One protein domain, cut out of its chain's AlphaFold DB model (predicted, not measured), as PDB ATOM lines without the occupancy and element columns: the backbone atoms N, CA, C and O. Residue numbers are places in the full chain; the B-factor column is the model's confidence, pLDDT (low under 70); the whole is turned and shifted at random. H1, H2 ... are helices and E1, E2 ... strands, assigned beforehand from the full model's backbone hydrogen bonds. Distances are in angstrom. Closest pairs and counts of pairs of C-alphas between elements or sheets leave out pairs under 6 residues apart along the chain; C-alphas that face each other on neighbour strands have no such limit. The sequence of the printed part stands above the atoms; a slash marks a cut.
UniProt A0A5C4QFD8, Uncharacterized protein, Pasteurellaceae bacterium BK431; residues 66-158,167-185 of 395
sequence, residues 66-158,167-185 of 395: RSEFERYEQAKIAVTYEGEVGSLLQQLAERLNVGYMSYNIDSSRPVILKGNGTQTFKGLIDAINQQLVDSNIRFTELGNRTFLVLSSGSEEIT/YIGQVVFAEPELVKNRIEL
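What this domain is: This is residues 66 to 158 and 167 to 185 of the 395 residues of an uncharacterized protein of Pasteurellaceae bacterium BK431 (UniProt A0A5C4QFD8). A strongly twisted sheet of three strands, E3, E6 and E5, has helices over one face, with H2 packed along E3 and E6 near the middle of the domain. H3 packs on E5 and makes a corner with H1, while a small ladder of two strands, E2 and E4, lies beside residues 85 to 88 of H2 and residues 124 to 129 of H3, apart from E3, E6 and E5. A tail without a named element, residues 167 to 185, runs along the outside and ends beside E1. The printed part has 112 residues, with three named helices and six named strands in the order H1 E1 E2 H2 E3 E4 H3 E5 E6; the larger sheet is mixed, the smaller antiparallel, and the class is mixed, helices and strands. The whole is compact, with a radius of gyration of the C-alphas of 13.4 A and spans of 35 by 31 by 27 A.

Where its parts are: E3 is residues 99 to 103, E6 residues 145 to 152, 21.2 A long, and E5 residues 135 to 142, 19.7 A long. E5 bends by 65 degrees at residue 139, and E6 by 52 degrees at residue 148. H2, residues 85 to 96, is 16.3 A long; H1 is residues 66 to 74 and H3 residues 121 to 129. E1 is residues 76 to 79, E2 residues 81 to 84 and E4 residues 110 to 113. C-alpha 66 is at (-29.914, -13.161, -38.064), C-alpha 85 at (-9.085, -27.171, -36.768) and C-alpha 152 at (-16.066, -26.006, -25.540).

How they stand to each other: E6 is the inner strand, parallel to E3, with N 103 and O 150 2.9 A apart, and antiparallel to E5, its hairpin partner, with N 149 and O 138 2.8 A apart. H1, H2 and H3 on one face of this sheet make two layers, one of helices and one of strands. H2 is over E3 and E6 at a height over the sheet of 8.7 A, along the strands. H3 comes closest to E5 at the C-alphas of Asn 129 and Asn 136, 5.7 A apart. H1 and H3 touch only at their ends, about perpendicular at 79 degrees, the closest C-alphas being Glu 73 and Lys 122, 4.5 A. E2 and E4 are antiparallel, with N 113 and O 81 2.8 A apart. The closest C-alphas of E4 and H3, Val 111 and Ile 128, are 6.9 A apart. E1 pairs with no named strand and runs on into E2 at 73 degrees. Each O i to N i+4 pair is within hydrogen-bond range in H2 and H3, and 4 of 5 in H1.

The domain as a whole: The C-alphas farthest apart, Thr 158 and Leu 178, are 37.5 A apart. Residues 159 to 166 are not printed, and C-alphas 158 and 167 are 17.8 A apart across this cut. No link between named elements is long. The mean pLDDT of the printed part is 80.7; it is under 70 at residues 66 to 67, 154 to 158 and 167 to 185.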
ATOM      1  N   ARG A  66     -29.570 -11.802 -37.591       56.19
ATOM      2  CA  ARG A  66     -29.914 -13.161 -38.064       56.19
ATOM      3  C   ARG A  66     -29.774 -13.344 -39.580       56.19
ATOM      4  O   ARG A  66     -29.385 -14.418 -40.025       56.19
ATOM      5  N   SER A  67     -30.047 -12.302 -40.364       61.84
ATOM      6  CA  SER A  67     -30.031 -12.378 -41.831       61.84
ATOM      7  C   SER A  67     -28.624 -12.444 -42.438       61.84
ATOM      8  O   SER A  67     -28.474 -12.925 -43.561       61.84
ATOM      9  N   GLU A  68     -27.585 -12.006 -41.718       73.44
ATOM     10  CA  GLU A  68     -26.202 -12.199 -42.165       73.44
ATOM     11  C   GLU A  68     -25.740 -13.640 -41.929       73.44
ATOM     12  O   GLU A  68     -25.127 -14.239 -42.811       73.44
ATOM     13  N   PHE A  69     -26.090 -14.236 -40.784       83.88
ATOM     14  CA  PHE A  69     -25.736 -15.626 -40.471       83.88
ATOM     15  C   PHE A  69     -26.318 -16.602 -41.497       83.88
ATOM     16  O   PHE A  69     -25.585 -17.443 -42.010       83.88
ATOM     17  N   GLU A  70     -27.592 -16.440 -41.872       83.00
ATOM     18  CA  GLU A  70     -28.242 -17.260 -42.903       83.00
ATOM     19  C   GLU A  70     -27.506 -17.196 -44.256       83.00
ATOM     20  O   GLU A  70     -27.385 -18.214 -44.939       83.00
ATOM     21  N   ARG A  71     -26.944 -16.036 -44.625       81.94
ATOM     22  CA  ARG A  71     -26.150 -15.869 -45.858       81.94
ATOM     23  C   ARG A  71     -24.819 -16.603 -45.793       81.94
ATOM     24  O   ARG A  71     -24.464 -17.288 -46.750       81.94
ATOM     25  N   TYR A  72     -24.094 -16.482 -44.679       87.00
ATOM     26  CA  TYR A  72     -22.851 -17.228 -44.492       87.00
ATOM     27  C   TYR A  72     -23.120 -18.735 -44.452       87.00
ATOM     28  O   TYR A  72     -22.427 -19.481 -45.131       87.00
ATOM     29  N   GLU A  73     -24.153 -19.186 -43.736       86.12
ATOM     30  CA  GLU A  73     -24.547 -20.597 -43.632       86.12
ATOM     31  C   GLU A  73     -24.945 -21.226 -44.975       86.12
ATOM     32  O   GLU A  73     -24.586 -22.378 -45.238       86.12
ATOM     33  N   GLN A  74     -25.646 -20.487 -45.840       87.06
ATOM     34  CA  GLN A  74     -26.071 -20.955 -47.165       87.06
ATOM     35  C   GLN A  74     -24.957 -20.913 -48.227       87.06
ATOM     36  O   GLN A  74     -25.106 -21.540 -49.279       87.06
ATOM     37  N   ALA A  75     -23.836 -20.224 -47.974       86.25
ATOM     38  CA  ALA A  75     -22.747 -20.080 -48.937       86.25
ATOM     39  C   ALA A  75     -22.193 -21.445 -49.394       86.25
ATOM     40  O   ALA A  75     -21.832 -22.294 -48.578       86.25
ATOM     41  N   LYS A  76     -22.115 -21.659 -50.712       88.38
ATOM     42  CA  LYS A  76     -21.632 -22.901 -51.338       88.38
ATOM     43  C   LYS A  76     -20.089 -22.921 -51.364       88.38
ATOM     44  O   LYS A  76     -19.467 -21.970 -51.823       88.38
ATOM     45  N   ILE A  77     -19.455 -23.995 -50.880       87.75
ATOM     46  CA  ILE A  77     -17.987 -24.136 -50.769       87.75
ATOM     47  C   ILE A  77     -17.521 -25.587 -51.003       87.75
ATOM     48  O   ILE A  77     -18.220 -26.534 -50.641       87.75
ATOM     49  N   ALA A  78     -16.327 -25.775 -51.580       89.06
ATOM     50  CA  ALA A  78     -15.692 -27.081 -51.775       89.06
ATOM     51  C   ALA A  78     -14.385 -27.180 -50.958       89.06
ATOM     52  O   ALA A  78     -13.330 -26.667 -51.334       89.06
ATOM     53  N   VAL A  79     -14.446 -27.855 -49.804       90.88
ATOM     54  CA  VAL A  79     -13.295 -28.006 -48.895       90.88
ATOM     55  C   VAL A  79     -12.751 -29.429 -48.944       90.88
ATOM     56  O   VAL A  79     -13.472 -30.384 -48.668       90.88
ATOM     57  N   THR A  80     -11.452 -29.562 -49.222       93.06
ATOM     58  CA  THR A  80     -10.666 -30.754 -48.874       93.06
ATOM     59  C   THR A  80      -9.549 -30.322 -47.934       93.06
ATOM     60  O   THR A  80      -8.760 -29.443 -48.280       93.06
ATOM     61  N   TYR A  81      -9.493 -30.899 -46.736       95.62
ATOM     62  CA  TYR A  81      -8.564 -30.464 -45.694       95.62
ATOM     63  C   TYR A  81      -8.189 -31.612 -44.753       95.62
ATOM     64  O   TYR A  81      -9.032 -32.428 -44.394       95.62
ATOM     65  N   GLU A  82      -6.931 -31.639 -44.329       96.75
ATOM     66  CA  GLU A  82      -6.401 -32.552 -43.315       96.75
ATOM     67  C   GLU A  82      -5.374 -31.769 -42.488       96.75
ATOM     68  O   GLU A  82      -4.380 -31.283 -43.033       96.75
ATOM     69  N   GLY A  83      -5.644 -31.566 -41.197       96.38
ATOM     70  CA  GLY A  83      -4.806 -30.738 -40.325       96.38
ATOM     71  C   GLY A  83      -5.558 -30.199 -39.112       96.38
ATOM     72  O   GLY A  83      -6.654 -30.656 -38.798       96.38
ATOM     73  N   GLU A  84      -4.977 -29.209 -38.437       97.56
ATOM     74  CA  GLU A  84      -5.542 -28.603 -37.225       97.56
ATOM     75  C   GLU A  84      -6.816 -27.797 -37.517       97.56
ATOM     76  O   GLU A  84      -6.896 -27.076 -38.520       97.56
ATOM     77  N   VAL A  85      -7.807 -27.882 -36.625       96.56
ATOM     78  CA  VAL A  85      -9.085 -27.171 -36.768       96.56
ATOM     79  C   VAL A  85      -8.928 -25.650 -36.678       96.56
ATOM     80  O   VAL A  85      -9.595 -24.928 -37.414       96.56
ATOM     81  N   GLY A  86      -8.008 -25.145 -35.851       96.56
ATOM     82  CA  GLY A  86      -7.759 -23.709 -35.717       96.56
ATOM     83  C   GLY A  86      -7.312 -23.069 -37.028       96.56
ATOM     84  O   GLY A  86      -7.898 -22.082 -37.468       96.56
ATOM     85  N   SER A  87      -6.333 -23.678 -37.700       96.50
ATOM     86  CA  SER A  87      -5.834 -23.202 -38.994       96.50
ATOM     87  C   SER A  87      -6.885 -23.295 -40.105       96.50
ATOM     88  O   SER A  87      -6.869 -22.468 -41.017       96.50
ATOM     89  N   LEU A  88      -7.813 -24.259 -40.040       96.31
ATOM     90  CA  LEU A  88      -8.955 -24.334 -40.956       96.31
ATOM     91  C   LEU A  88      -9.933 -23.178 -40.718       96.31
ATOM     92  O   LEU A  88     -10.293 -22.476 -41.658       96.31
ATOM     93  N   LEU A  89     -10.359 -22.974 -39.470       96.31
ATOM     94  CA  LEU A  89     -11.356 -21.958 -39.130       96.31
ATOM     95  C   LEU A  89     -10.834 -20.539 -39.335       96.31
ATOM     96  O   LEU A  89     -11.588 -19.693 -39.807       96.31
ATOM     97  N   GLN A  90      -9.548 -20.294 -39.081       96.19
ATOM     98  CA  GLN A  90      -8.907 -19.031 -39.430       96.19
ATOM     99  C   GLN A  90      -8.935 -18.783 -40.946       96.19
ATOM    100  O   GLN A  90      -9.397 -17.728 -41.373       96.19
ATOM    101  N   GLN A  91      -8.549 -19.765 -41.774       94.25
ATOM    102  CA  GLN A  91      -8.634 -19.635 -43.236       94.25
ATOM    103  C   GLN A  91     -10.074 -19.416 -43.722       94.25
ATOM    104  O   GLN A  91     -10.298 -18.625 -44.636       94.25
ATOM    105  N   LEU A  92     -11.062 -20.091 -43.130       93.38
ATOM    106  CA  LEU A  92     -12.473 -19.883 -43.467       93.38
ATOM    107  C   LEU A  92     -12.953 -18.483 -43.048       93.38
ATOM    108  O   LEU A  92     -13.629 -17.822 -43.832       93.38
ATOM    109  N   ALA A  93     -12.561 -17.999 -41.869       94.00
ATOM    110  CA  ALA A  93     -12.905 -16.664 -41.388       94.00
ATOM    111  C   ALA A  93     -12.293 -15.553 -42.258       94.00
ATOM    112  O   ALA A  93     -13.011 -14.655 -42.698       94.00
ATOM    113  N   GLU A  94     -11.006 -15.667 -42.604       91.06
ATOM    114  CA  GLU A  94     -10.312 -14.771 -43.541       91.06
ATOM    115  C   GLU A  94     -10.998 -14.742 -44.918       91.06
ATOM    116  O   GLU A  94     -11.141 -13.680 -45.524       91.06
ATOM    117  N   ARG A  95     -11.481 -15.894 -45.407       87.44
ATOM    118  CA  ARG A  95     -12.199 -16.002 -46.690       87.44
ATOM    119  C   ARG A  95     -13.621 -15.446 -46.664       87.44
ATOM    120  O   ARG A  95     -14.076 -14.959 -47.695       87.44
ATOM    121  N   LEU A  96     -14.302 -15.513 -45.523       88.19
ATOM    122  CA  LEU A  96     -15.622 -14.912 -45.312       88.19
ATOM    123  C   LEU A  96     -15.548 -13.442 -44.854       88.19
ATOM    124  O   LEU A  96     -16.586 -12.799 -44.733       88.19
ATOM    125  N   ASN A  97     -14.345 -12.904 -44.613       90.25
ATOM    126  CA  ASN A  97     -14.111 -11.573 -44.040       90.25
ATOM    127  C   ASN A  97     -14.813 -11.367 -42.674       90.25
ATOM    128  O   ASN A  97     -15.321 -10.288 -42.365       90.25
ATOM    129  N   VAL A  98     -14.817 -12.413 -41.843       93.31
ATOM    130  CA  VAL A  98     -15.294 -12.397 -40.449       93.31
ATOM    131  C   VAL A  98     -14.114 -12.571 -39.489       93.31
ATOM    132  O   VAL A  98     -13.032 -13.003 -39.884       93.31
ATOM    133  N   GLY A  99     -14.297 -12.244 -38.209       94.31
ATOM    134  CA  GLY A  99     -13.285 -12.559 -37.197       94.31
ATOM    135  C   GLY A  99     -13.229 -14.059 -36.875       94.31
ATOM    136  O   GLY A  99     -14.186 -14.787 -37.125       94.31
ATOM    137  N   TYR A 100     -12.140 -14.521 -36.260       96.06
ATOM    138  CA  TYR A 100     -12.023 -15.870 -35.688       96.06
ATOM    139  C   TYR A 100     -11.667 -15.787 -34.199       96.06
ATOM    140  O   TYR A 100     -10.921 -14.894 -33.792       96.06
ATOM    141  N   MET A 101     -12.182 -16.713 -33.386       94.62
ATOM    142  CA  MET A 101     -11.733 -16.917 -32.005       94.62
ATOM    143  C   MET A 101     -11.864 -18.380 -31.562       94.62
ATOM    144  O   MET A 101     -12.752 -19.103 -32.015       94.62
ATOM    145  N   SER A 102     -11.020 -18.776 -30.607       94.88
ATOM    146  CA  SER A 102     -11.132 -20.030 -29.856       94.88
ATOM    147  C   SER A 102     -11.320 -19.723 -28.368       94.88
ATOM    148  O   SER A 102     -10.634 -18.845 -27.838       94.88
ATOM    149  N   TYR A 103     -12.229 -20.426 -27.690       91.06
ATOM    150  CA  TYR A 103     -12.543 -20.218 -26.272       91.06
ATOM    151  C   TYR A 103     -12.615 -21.543 -25.496       91.06
ATOM    152  O   TYR A 103     -13.427 -22.414 -25.806       91.06
ATOM    153  N   ASN A 104     -11.762 -21.670 -24.469       89.62
ATOM    154  CA  ASN A 104     -11.629 -22.837 -23.579       89.62
ATOM    155  C   ASN A 104     -11.414 -24.195 -24.287       89.62
ATOM    156  O   ASN A 104     -11.678 -25.250 -23.712       89.62
ATOM    157  N   ILE A 105     -10.900 -24.185 -25.519       91.81
ATOM    158  CA  ILE A 105     -10.727 -25.380 -26.348       91.81
ATOM    159  C   ILE A 105      -9.378 -25.366 -27.077       91.81
ATOM    160  O   ILE A 105      -8.917 -24.341 -27.583       91.81
ATOM    161  N   ASP A 106      -8.762 -26.544 -27.134       93.06
ATOM    162  CA  ASP A 106      -7.592 -26.835 -27.952       93.06
ATOM    163  C   ASP A 106      -7.923 -26.738 -29.452       93.06
ATOM    164  O   ASP A 106      -8.702 -27.528 -29.993       93.06
ATOM    165  N   SER A 107      -7.311 -25.768 -30.130       95.00
ATOM    166  CA  SER A 107      -7.458 -25.552 -31.571       95.00
ATOM    167  C   SER A 107      -6.520 -26.405 -32.434       95.00
ATOM    168  O   SER A 107      -6.670 -26.389 -33.655       95.00
ATOM    169  N   SER A 108      -5.585 -27.155 -31.834       96.44
ATOM    170  CA  SER A 108      -4.690 -28.083 -32.549       96.44
ATOM    171  C   SER A 108      -5.337 -29.439 -32.860       96.44
ATOM    172  O   SER A 108      -4.770 -30.259 -33.583       96.44
ATOM    173  N   ARG A 109      -6.568 -29.668 -32.370       95.50
ATOM    174  CA  ARG A 109      -7.379 -30.859 -32.665       95.50
ATOM    175  C   ARG A 109      -7.417 -31.137 -34.183       95.50
ATOM    176  O   ARG A 109      -7.835 -30.255 -34.940       95.50
ATOM    177  N   PRO A 110      -7.002 -32.333 -34.644       96.81
ATOM    178  CA  PRO A 110      -6.980 -32.660 -36.063       96.81
ATOM    179  C   PRO A 110      -8.393 -32.921 -36.592       96.81
ATOM    180  O   PRO A 110      -9.187 -33.613 -35.954       96.81
ATOM    181  N   VAL A 111      -8.685 -32.412 -37.787       97.06
ATOM    182  CA  VAL A 111      -9.946 -32.626 -38.510       97.06
ATOM    183  C   VAL A 111      -9.668 -33.044 -39.951       97.06
ATOM    184  O   VAL A 111      -8.717 -32.572 -40.582       97.06
ATOM    185  N   ILE A 112     -10.499 -33.947 -40.476       96.12
ATOM    186  CA  ILE A 112     -10.360 -34.507 -41.822       96.12
ATOM    187  C   ILE A 112     -11.646 -34.247 -42.605       96.12
ATOM    188  O   ILE A 112     -12.712 -34.787 -42.306       96.12
ATOM    189  N   LEU A 113     -11.534 -33.436 -43.650       95.00
ATOM    190  CA  LEU A 113     -12.604 -33.108 -44.581       95.00
ATOM    191  C   LEU A 113     -12.278 -33.703 -45.947       95.00
ATOM    192  O   LEU A 113     -11.422 -33.206 -46.682       95.00
ATOM    193  N   LYS A 114     -12.981 -34.786 -46.280       91.75
ATOM    194  CA  LYS A 114     -12.939 -35.416 -47.601       91.75
ATOM    195  C   LYS A 114     -13.926 -34.675 -48.499       91.75
ATOM    196  O   LYS A 114     -15.132 -34.781 -48.292       91.75
ATOM    197  N   GLY A 115     -13.415 -33.893 -49.451       82.38
ATOM    198  CA  GLY A 115     -14.247 -33.081 -50.336       82.38
ATOM    199  C   GLY A 115     -15.083 -33.939 -51.280       82.38
ATOM    200  O   GLY A 115     -14.584 -34.410 -52.299       82.38
ATOM    201  N   ASN A 116     -16.367 -34.096 -50.965       76.31
ATOM    202  CA  ASN A 116     -17.338 -34.851 -51.765       76.31
ATOM    203  C   ASN A 116     -18.092 -33.951 -52.772       76.31
ATOM    204  O   ASN A 116     -19.242 -34.218 -53.111       76.31
ATOM    205  N   GLY A 117     -17.452 -32.867 -53.226       86.12
ATOM    206  CA  GLY A 117     -18.056 -31.810 -54.041       86.12
ATOM    207  C   GLY A 117     -18.374 -30.544 -53.238       86.12
ATOM    208  O   GLY A 117     -17.773 -30.283 -52.194       86.12
ATOM    209  N   THR A 118     -19.300 -29.742 -53.759       87.50
ATOM    210  CA  THR A 118     -19.738 -28.474 -53.162       87.50
ATOM    211  C   THR A 118     -20.825 -28.715 -52.115       87.50
ATOM    212  O   THR A 118     -21.824 -29.369 -52.404       87.50
ATOM    213  N   GLN A 119     -20.668 -28.138 -50.924       90.44
ATOM    214  CA  GLN A 119     -21.652 -28.179 -49.836       90.44
ATOM    215  C   GLN A 119     -21.920 -26.771 -49.292       90.44
ATOM    216  O   GLN A 119     -21.155 -25.847 -49.567       90.44
ATOM    217  N   THR A 120     -22.995 -26.581 -48.527       93.19
ATOM    218  CA  THR A 120     -23.218 -25.314 -47.812       93.19
ATOM    219  C   THR A 120     -22.207 -25.156 -46.676       93.19
ATOM    220  O   THR A 120     -21.744 -26.146 -46.100       93.19
ATOM    221  N   PHE A 121     -21.879 -23.918 -46.309       92.81
ATOM    222  CA  PHE A 121     -21.006 -23.636 -45.173       92.81
ATOM    223  C   PHE A 121     -21.585 -24.204 -43.872       92.81
ATOM    224  O   PHE A 121     -20.838 -24.740 -43.060       92.81
ATOM    225  N   LYS A 122     -22.914 -24.192 -43.701       94.62
ATOM    226  CA  LYS A 122     -23.552 -24.878 -42.574       94.62
ATOM    227  C   LYS A 122     -23.243 -26.378 -42.570       94.62
ATOM    228  O   LYS A 122     -22.819 -26.895 -41.546       94.62
ATOM    229  N   GLY A 123     -23.379 -27.062 -43.710       95.06
ATOM    230  CA  GLY A 123     -23.045 -28.487 -43.831       95.06
ATOM    231  C   GLY A 123     -21.562 -28.780 -43.569       95.06
ATOM    232  O   GLY A 123     -21.233 -29.774 -42.927       95.06
ATOM    233  N   LEU A 124     -20.671 -27.876 -43.988       94.94
ATOM    234  CA  LEU A 124     -19.248 -27.903 -43.639       94.94
ATOM    235  C   LEU A 124     -19.033 -27.795 -42.120       94.94
ATOM    236  O   LEU A 124     -18.312 -28.612 -41.553       94.94
ATOM    237  N   ILE A 125     -19.660 -26.820 -41.461       95.44
ATOM    238  CA  ILE A 125     -19.562 -26.620 -40.008       95.44
ATOM    239  C   ILE A 125     -20.155 -27.805 -39.237       95.44
ATOM    240  O   ILE A 125     -19.510 -28.308 -38.319       95.44
ATOM    241  N   ASP A 126     -21.318 -28.316 -39.644       95.25
ATOM    242  CA  ASP A 126     -21.940 -29.511 -39.064       95.25
ATOM    243  C   ASP A 126     -21.002 -30.737 -39.180       95.25
ATOM    244  O   ASP A 126     -20.830 -31.480 -38.212       95.25
ATOM    245  N   ALA A 127     -20.323 -30.918 -40.322       95.19
ATOM    246  CA  ALA A 127     -19.373 -32.013 -40.560       95.19
ATOM    247  C   ALA A 127     -18.027 -31.873 -39.813       95.19
ATOM    248  O   ALA A 127     -17.352 -32.880 -39.573       95.19
ATOM    249  N   ILE A 128     -17.624 -30.654 -39.431       95.56
ATOM    250  CA  ILE A 128     -16.493 -30.440 -38.513       95.56
ATOM    251  C   ILE A 128     -16.952 -30.690 -37.069       95.56
ATOM    252  O   ILE A 128     -16.284 -31.413 -36.335       95.56
ATOM    253  N   ASN A 129     -18.121 -30.175 -36.674       95.31
ATOM    254  CA  ASN A 129     -18.701 -30.369 -35.340       95.31
ATOM    255  C   ASN A 129     -18.888 -31.861 -34.993       95.31
ATOM    256  O   ASN A 129     -18.613 -32.264 -33.868       95.31
ATOM    257  N   GLN A 130     -19.245 -32.709 -35.965       95.38
ATOM    258  CA  GLN A 130     -19.312 -34.172 -35.789       95.38
ATOM    259  C   GLN A 130     -17.965 -34.845 -35.444       95.38
ATOM    260  O   GLN A 130     -17.961 -35.960 -34.929       95.38
ATOM    261  N   GLN A 131     -16.828 -34.193 -35.709       96.19
ATOM    262  CA  GLN A 131     -15.483 -34.669 -35.345       96.19
ATOM    263  C   GLN A 131     -14.991 -34.071 -34.011       96.19
ATOM    264  O   GLN A 131     -13.985 -34.516 -33.460       96.19
ATOM    265  N   LEU A 132     -15.688 -33.060 -33.485       93.81
ATOM    266  CA  LEU A 132     -15.258 -32.210 -32.378       93.81
ATOM    267  C   LEU A 132     -15.988 -32.548 -31.068       93.81
ATOM    268  O   LEU A 132     -16.812 -31.777 -30.575       93.81
ATOM    269  N   VAL A 133     -15.631 -33.683 -30.463       88.31
ATOM    270  CA  VAL A 133     -16.181 -34.126 -29.165       88.31
ATOM    271  C   VAL A 133     -16.118 -32.999 -28.115       88.31
ATOM    272  O   VAL A 133     -15.086 -32.340 -27.956       88.31
ATOM    273  N   ASP A 134     -17.240 -32.772 -27.431       90.88
ATOM    274  CA  ASP A 134     -17.468 -31.733 -26.410       90.88
ATOM    275  C   ASP A 134     -17.279 -30.278 -26.880       90.88
ATOM    276  O   ASP A 134     -16.988 -29.383 -26.081       90.88
ATOM    277  N   SER A 135     -17.441 -30.004 -28.176       92.75
ATOM    278  CA  SER A 135     -17.192 -28.670 -28.734       92.75
ATOM    279  C   SER A 135     -18.061 -28.318 -29.938       92.75
ATOM    280  O   SER A 135     -18.602 -29.181 -30.622       92.75
ATOM    281  N   ASN A 136     -18.209 -27.017 -30.178       94.25
ATOM    282  CA  ASN A 136     -19.068 -26.474 -31.217       94.25
ATOM    283  C   ASN A 136     -18.430 -25.251 -31.889       94.25
ATOM    284  O   ASN A 136     -17.869 -24.370 -31.226       94.25
ATOM    285  N   ILE A 137     -18.558 -25.216 -33.213       95.38
ATOM    286  CA  ILE A 137     -18.274 -24.076 -34.075       95.38
ATOM    287  C   ILE A 137     -19.592 -23.415 -34.472       95.38
ATOM    288  O   ILE A 137     -20.497 -24.093 -34.969       95.38
ATOM    289  N   ARG A 138     -19.664 -22.093 -34.307       93.69
ATOM    290  CA  ARG A 138     -20.835 -21.259 -34.618       93.69
ATOM    291  C   ARG A 138     -20.427 -19.848 -35.036       93.69
ATOM    292  O   ARG A 138     -19.321 -19.407 -34.729       93.69
ATOM    293  N   PHE A 139     -21.339 -19.111 -35.664       93.88
ATOM    294  CA  PHE A 139     -21.224 -17.653 -35.730       93.88
ATOM    295  C   PHE A 139     -21.662 -17.011 -34.407       93.88
ATOM    296  O   PHE A 139     -22.485 -17.554 -33.667       93.88
ATOM    297  N   THR A 140     -21.091 -15.859 -34.065       91.31
ATOM    298  CA  THR A 140     -21.503 -15.027 -32.923       91.31
ATOM    299  C   THR A 140     -21.143 -13.571 -33.212       91.31
ATOM    300  O   THR A 140     -20.063 -13.289 -33.730       91.31
ATOM    301  N   GLU A 141     -22.029 -12.636 -32.874       90.44
ATOM    302  CA  GLU A 141     -21.737 -11.201 -32.933       90.44
ATOM    303  C   GLU A 141     -21.043 -10.755 -31.642       90.44
ATOM    304  O   GLU A 141     -21.522 -11.053 -30.548       90.44
ATOM    305  N   LEU A 142     -19.956  -9.987 -31.750       84.25
ATOM    306  CA  LEU A 142     -19.428  -9.195 -30.636       84.25
ATOM    307  C   LEU A 142     -19.372  -7.724 -31.059       84.25
ATOM    308  O   LEU A 142     -18.562  -7.329 -31.901       84.25
ATOM    309  N   GLY A 143     -20.251  -6.907 -30.477       87.19
ATOM    310  CA  GLY A 143     -20.445  -5.523 -30.907       87.19
ATOM    311  C   GLY A 143     -21.065  -5.470 -32.303       87.19
ATOM    312  O   GLY A 143     -22.160  -5.975 -32.504       87.19
ATOM    313  N   ASN A 144     -20.358  -4.868 -33.263       82.75
ATOM    314  CA  ASN A 144     -20.777  -4.741 -34.663       82.75
ATOM    315  C   ASN A 144     -19.958  -5.629 -35.621       82.75
ATOM    316  O   ASN A 144     -19.726  -5.254 -36.771       82.75
ATOM    317  N   ARG A 145     -19.438  -6.763 -35.136       85.88
ATOM    318  CA  ARG A 145     -18.614  -7.688 -35.925       85.88
ATOM    319  C   ARG A 145     -19.048  -9.132 -35.712       85.88
ATOM    320  O   ARG A 145     -19.143  -9.594 -34.576       85.88
ATOM    321  N   THR A 146     -19.225  -9.842 -36.820       89.94
ATOM    322  CA  THR A 146     -19.423 -11.293 -36.857       89.94
ATOM    323  C   THR A 146     -18.089 -12.011 -36.655       89.94
ATOM    324  O   THR A 146     -17.078 -11.664 -37.274       89.94
ATOM    325  N   PHE A 147     -18.094 -13.029 -35.799       94.19
ATOM    326  CA  PHE A 147     -16.972 -13.931 -35.561       94.19
ATOM    327  C   PHE A 147     -17.392 -15.383 -35.783       94.19
ATOM    328  O   PHE A 147     -18.483 -15.789 -35.381       94.19
ATOM    329  N   LEU A 148     -16.494 -16.173 -36.365       95.62
ATOM    330  CA  LEU A 148     -16.525 -17.628 -36.334       95.62
ATOM    331  C   LEU A 148     -15.864 -18.086 -35.024       95.62
ATOM    332  O   LEU A 148     -14.679 -17.842 -34.790       95.62
ATOM    333  N   VAL A 149     -16.649 -18.701 -34.146       95.62
ATOM    334  CA  VAL A 149     -16.261 -19.063 -32.778       95.62
ATOM    335  C   VAL A 149     -16.106 -20.569 -32.669       95.62
ATOM    336  O   VAL A 149     -17.072 -21.292 -32.895       95.62
ATOM    337  N   LEU A 150     -14.926 -21.033 -32.258       96.19
ATOM    338  CA  LEU A 150     -14.690 -22.393 -31.772       96.19
ATOM    339  C   LEU A 150     -14.782 -22.392 -30.236       96.19
ATOM    340  O   LEU A 150     -14.093 -21.613 -29.576       96.19
ATOM    341  N   SER A 151     -15.629 -23.239 -29.647       94.56
ATOM    342  CA  SER A 151     -15.860 -23.242 -28.191       94.56
ATOM    343  C   SER A 151     -16.097 -24.634 -27.605       94.56
ATOM    344  O   SER A 151     -16.614 -25.523 -28.282       94.56
ATOM    345  N   SER A 152     -15.717 -24.823 -26.337       91.50
ATOM    346  CA  SER A 152     -16.066 -26.006 -25.540       91.50
ATOM    347  C   SER A 152     -17.513 -25.928 -25.033       91.50
ATOM    348  O   SER A 152     -17.875 -24.947 -24.377       91.50
ATOM    349  N   GLY A 153     -18.307 -26.976 -25.251       78.75
ATOM    350  CA  GLY A 153     -19.695 -27.067 -24.786       78.75
ATOM    351  C   GLY A 153     -20.706 -26.202 -25.553       78.75
ATOM    352  O   GLY A 153     -20.391 -25.526 -26.531       78.75
ATOM    353  N   SER A 154     -21.962 -26.255 -25.104       64.81
ATOM    354  CA  SER A 154     -23.107 -25.555 -25.706       64.81
ATOM    355  C   SER A 154     -23.395 -24.175 -25.105       64.81
ATOM    356  O   SER A 154     -24.335 -23.519 -25.544       64.81
ATOM    357  N   GLU A 155     -22.608 -23.712 -24.127       64.62
ATOM    358  CA  GLU A 155     -22.793 -22.388 -23.523       64.62
ATOM    359  C   GLU A 155     -22.607 -21.283 -24.576       64.62
ATOM    360  O   GLU A 155     -21.568 -21.193 -25.243       64.62
ATOM    361  N   GLU A 156     -23.618 -20.428 -24.735       61.88
ATOM    362  CA  GLU A 156     -23.476 -19.188 -25.490       61.88
ATOM    363  C   GLU A 156     -22.530 -18.225 -24.751       61.88
ATOM    364  O   GLU A 156     -22.510 -18.148 -23.526       61.88
ATOM    365  N   ILE A 157     -21.766 -17.429 -25.502       61.12
ATOM    366  CA  ILE A 157     -20.890 -16.378 -24.939       61.12
ATOM    367  C   ILE A 157     -21.703 -15.094 -24.625       61.12
ATOM    368  O   ILE A 157     -21.177 -14.092 -24.137       61.12
ATOM    369  N   THR A 158     -23.018 -15.122 -24.860       54.78
ATOM    370  CA  THR A 158     -23.962 -14.013 -24.691       54.78
ATOM    371  C   THR A 158     -24.101 -13.605 -23.216       54.78
ATOM    372  O   THR A 158     -24.823 -14.196 -22.421       54.78
ATOM    373  N   TYR A 167      -7.661 -17.140 -20.861       33.00
ATOM    374  CA  TYR A 167      -6.638 -17.017 -21.891       33.00
ATOM    375  C   TYR A 167      -7.287 -16.908 -23.277       33.00
ATOM    376  O   TYR A 167      -7.614 -17.913 -23.906       33.00
ATOM    377  N   ILE A 168      -7.454 -15.676 -23.761       34.22
ATOM    378  CA  ILE A 168      -7.629 -15.425 -25.194       34.22
ATOM    379  C   ILE A 168      -6.273 -15.713 -25.845       34.22
ATOM    380  O   ILE A 168      -5.298 -15.005 -25.585       34.22
ATOM    381  N   GLY A 169      -6.199 -16.773 -26.652       31.31
ATOM    382  CA  GLY A 169      -4.980 -17.117 -27.383       31.31
ATOM    383  C   GLY A 169      -4.542 -15.987 -28.319       31.31
ATOM    384  O   GLY A 169      -5.375 -15.229 -28.816       31.31
ATOM    385  N   GLN A 170      -3.233 -15.867 -28.566       24.94
ATOM    386  CA  GLN A 170      -2.727 -14.888 -29.531       24.94
ATOM    387  C   GLN A 170      -3.391 -15.082 -30.900       24.94
ATOM    388  O   GLN A 170      -3.453 -16.195 -31.418       24.94
ATOM    389  N   VAL A 171      -3.831 -13.977 -31.504       29.64
ATOM    390  CA  VAL A 171      -4.249 -13.949 -32.909       29.64
ATOM    391  C   VAL A 171      -2.989 -14.051 -33.766       29.64
ATOM    392  O   VAL A 171      -2.332 -13.051 -34.058       29.64
ATOM    393  N   VAL A 172      -2.606 -15.282 -34.107       26.64
ATOM    394  CA  VAL A 172      -1.432 -15.560 -34.940       26.64
ATOM    395  C   VAL A 172      -1.800 -15.353 -36.407       26.64
ATOM    396  O   VAL A 172      -2.337 -16.235 -37.071       26.64
ATOM    397  N   PHE A 173      -1.471 -14.177 -36.936       29.94
ATOM    398  CA  PHE A 173      -1.383 -13.973 -38.380       29.94
ATOM    399  C   PHE A 173      -0.146 -14.720 -38.893       29.94
ATOM    400  O   PHE A 173       0.969 -14.203 -38.838       29.94
ATOM    401  N   ALA A 174      -0.331 -15.972 -39.311       30.00
ATOM    402  CA  ALA A 174       0.756 -16.801 -39.812       30.00
ATOM    403  C   ALA A 174       1.241 -16.292 -41.179       30.00
ATOM    404  O   ALA A 174       0.446 -16.117 -42.105       30.00
ATOM    405  N   GLU A 175       2.554 -16.104 -41.335       31.19
ATOM    406  CA  GLU A 175       3.138 -15.992 -42.673       31.19
ATOM    407  C   GLU A 175       2.955 -17.328 -43.424       31.19
ATOM    408  O   GLU A 175       3.043 -18.396 -42.808       31.19
ATOM    409  N   PRO A 176       2.679 -17.311 -44.742       36.28
ATOM    410  CA  PRO A 176       2.266 -18.504 -45.475       36.28
ATOM    411  C   PRO A 176       3.440 -19.450 -45.785       36.28
ATOM    412  O   PRO A 176       3.948 -19.498 -46.910       36.28
ATOM    413  N   GLU A 177       3.838 -20.264 -44.805       31.88
ATOM    414  CA  GLU A 177       4.593 -21.489 -45.078       31.88
ATOM    415  C   GLU A 177       3.762 -22.469 -45.930       31.88
ATOM    416  O   GLU A 177       2.531 -22.511 -45.885       31.88
ATOM    417  N   LEU A 178       4.450 -23.266 -46.754       38.19
ATOM    418  CA  LEU A 178       3.846 -24.047 -47.841       38.19
ATOM    419  C   LEU A 178       3.177 -25.351 -47.365       38.19
ATOM    420  O   LEU A 178       3.603 -26.456 -47.718       38.19
ATOM    421  N   VAL A 179       2.088 -25.225 -46.608       40.09
ATOM    422  CA  VAL A 179       1.164 -26.331 -46.316       40.09
ATOM    423  C   VAL A 179       0.497 -26.800 -47.620       40.09
ATOM    424  O   VAL A 179       0.156 -26.005 -48.493       40.09
ATOM    425  N   LYS A 180       0.300 -28.115 -47.780       48.12
ATOM    426  CA  LYS A 180      -0.246 -28.732 -49.009       48.12
ATOM    427  C   LYS A 180      -1.763 -28.557 -49.198       48.12
ATOM    428  O   LYS A 180      -2.319 -29.119 -50.141       48.12
ATOM    429  N   ASN A 181      -2.429 -27.824 -48.313       48.19
ATOM    430  CA  ASN A 181      -3.882 -27.831 -48.200       48.19
ATOM    431  C   ASN A 181      -4.486 -26.755 -49.111       48.19
ATOM    432  O   ASN A 181      -4.064 -25.600 -49.088       48.19
ATOM    433  N   ARG A 182      -5.467 -27.138 -49.933       52.66
ATOM    434  CA  ARG A 182      -6.131 -26.258 -50.901       52.66
ATOM    435  C   ARG A 182      -7.625 -26.198 -50.595       52.66
ATOM    436  O   ARG A 182      -8.316 -27.203 -50.702       52.66
ATOM    437  N   ILE A 183      -8.109 -24.999 -50.293       53.47
ATOM    438  CA  ILE A 183      -9.537 -24.681 -50.198       53.47
ATOM    439  C   ILE A 183      -9.965 -24.047 -51.527       53.47
ATOM    440  O   ILE A 183      -9.330 -23.087 -51.970       53.47
ATOM    441  N   GLU A 184     -11.025 -24.563 -52.158       52.94
ATOM    442  CA  GLU A 184     -11.606 -23.983 -53.374       52.94
ATOM    443  C   GLU A 184     -13.008 -23.432 -53.085       52.94
ATOM    444  O   GLU A 184     -13.938 -24.144 -52.707       52.94
ATOM    445  N   LEU A 185     -13.161 -22.122 -53.267       48.69
ATOM    446  CA  LEU A 185     -14.471 -21.481 -53.298       48.69
ATOM    447  C   LEU A 185     -14.999 -21.576 -54.726       48.69
ATOM    448  O   LEU A 185     -14.466 -20.935 -55.633       48.69
TER     449      LEU A 185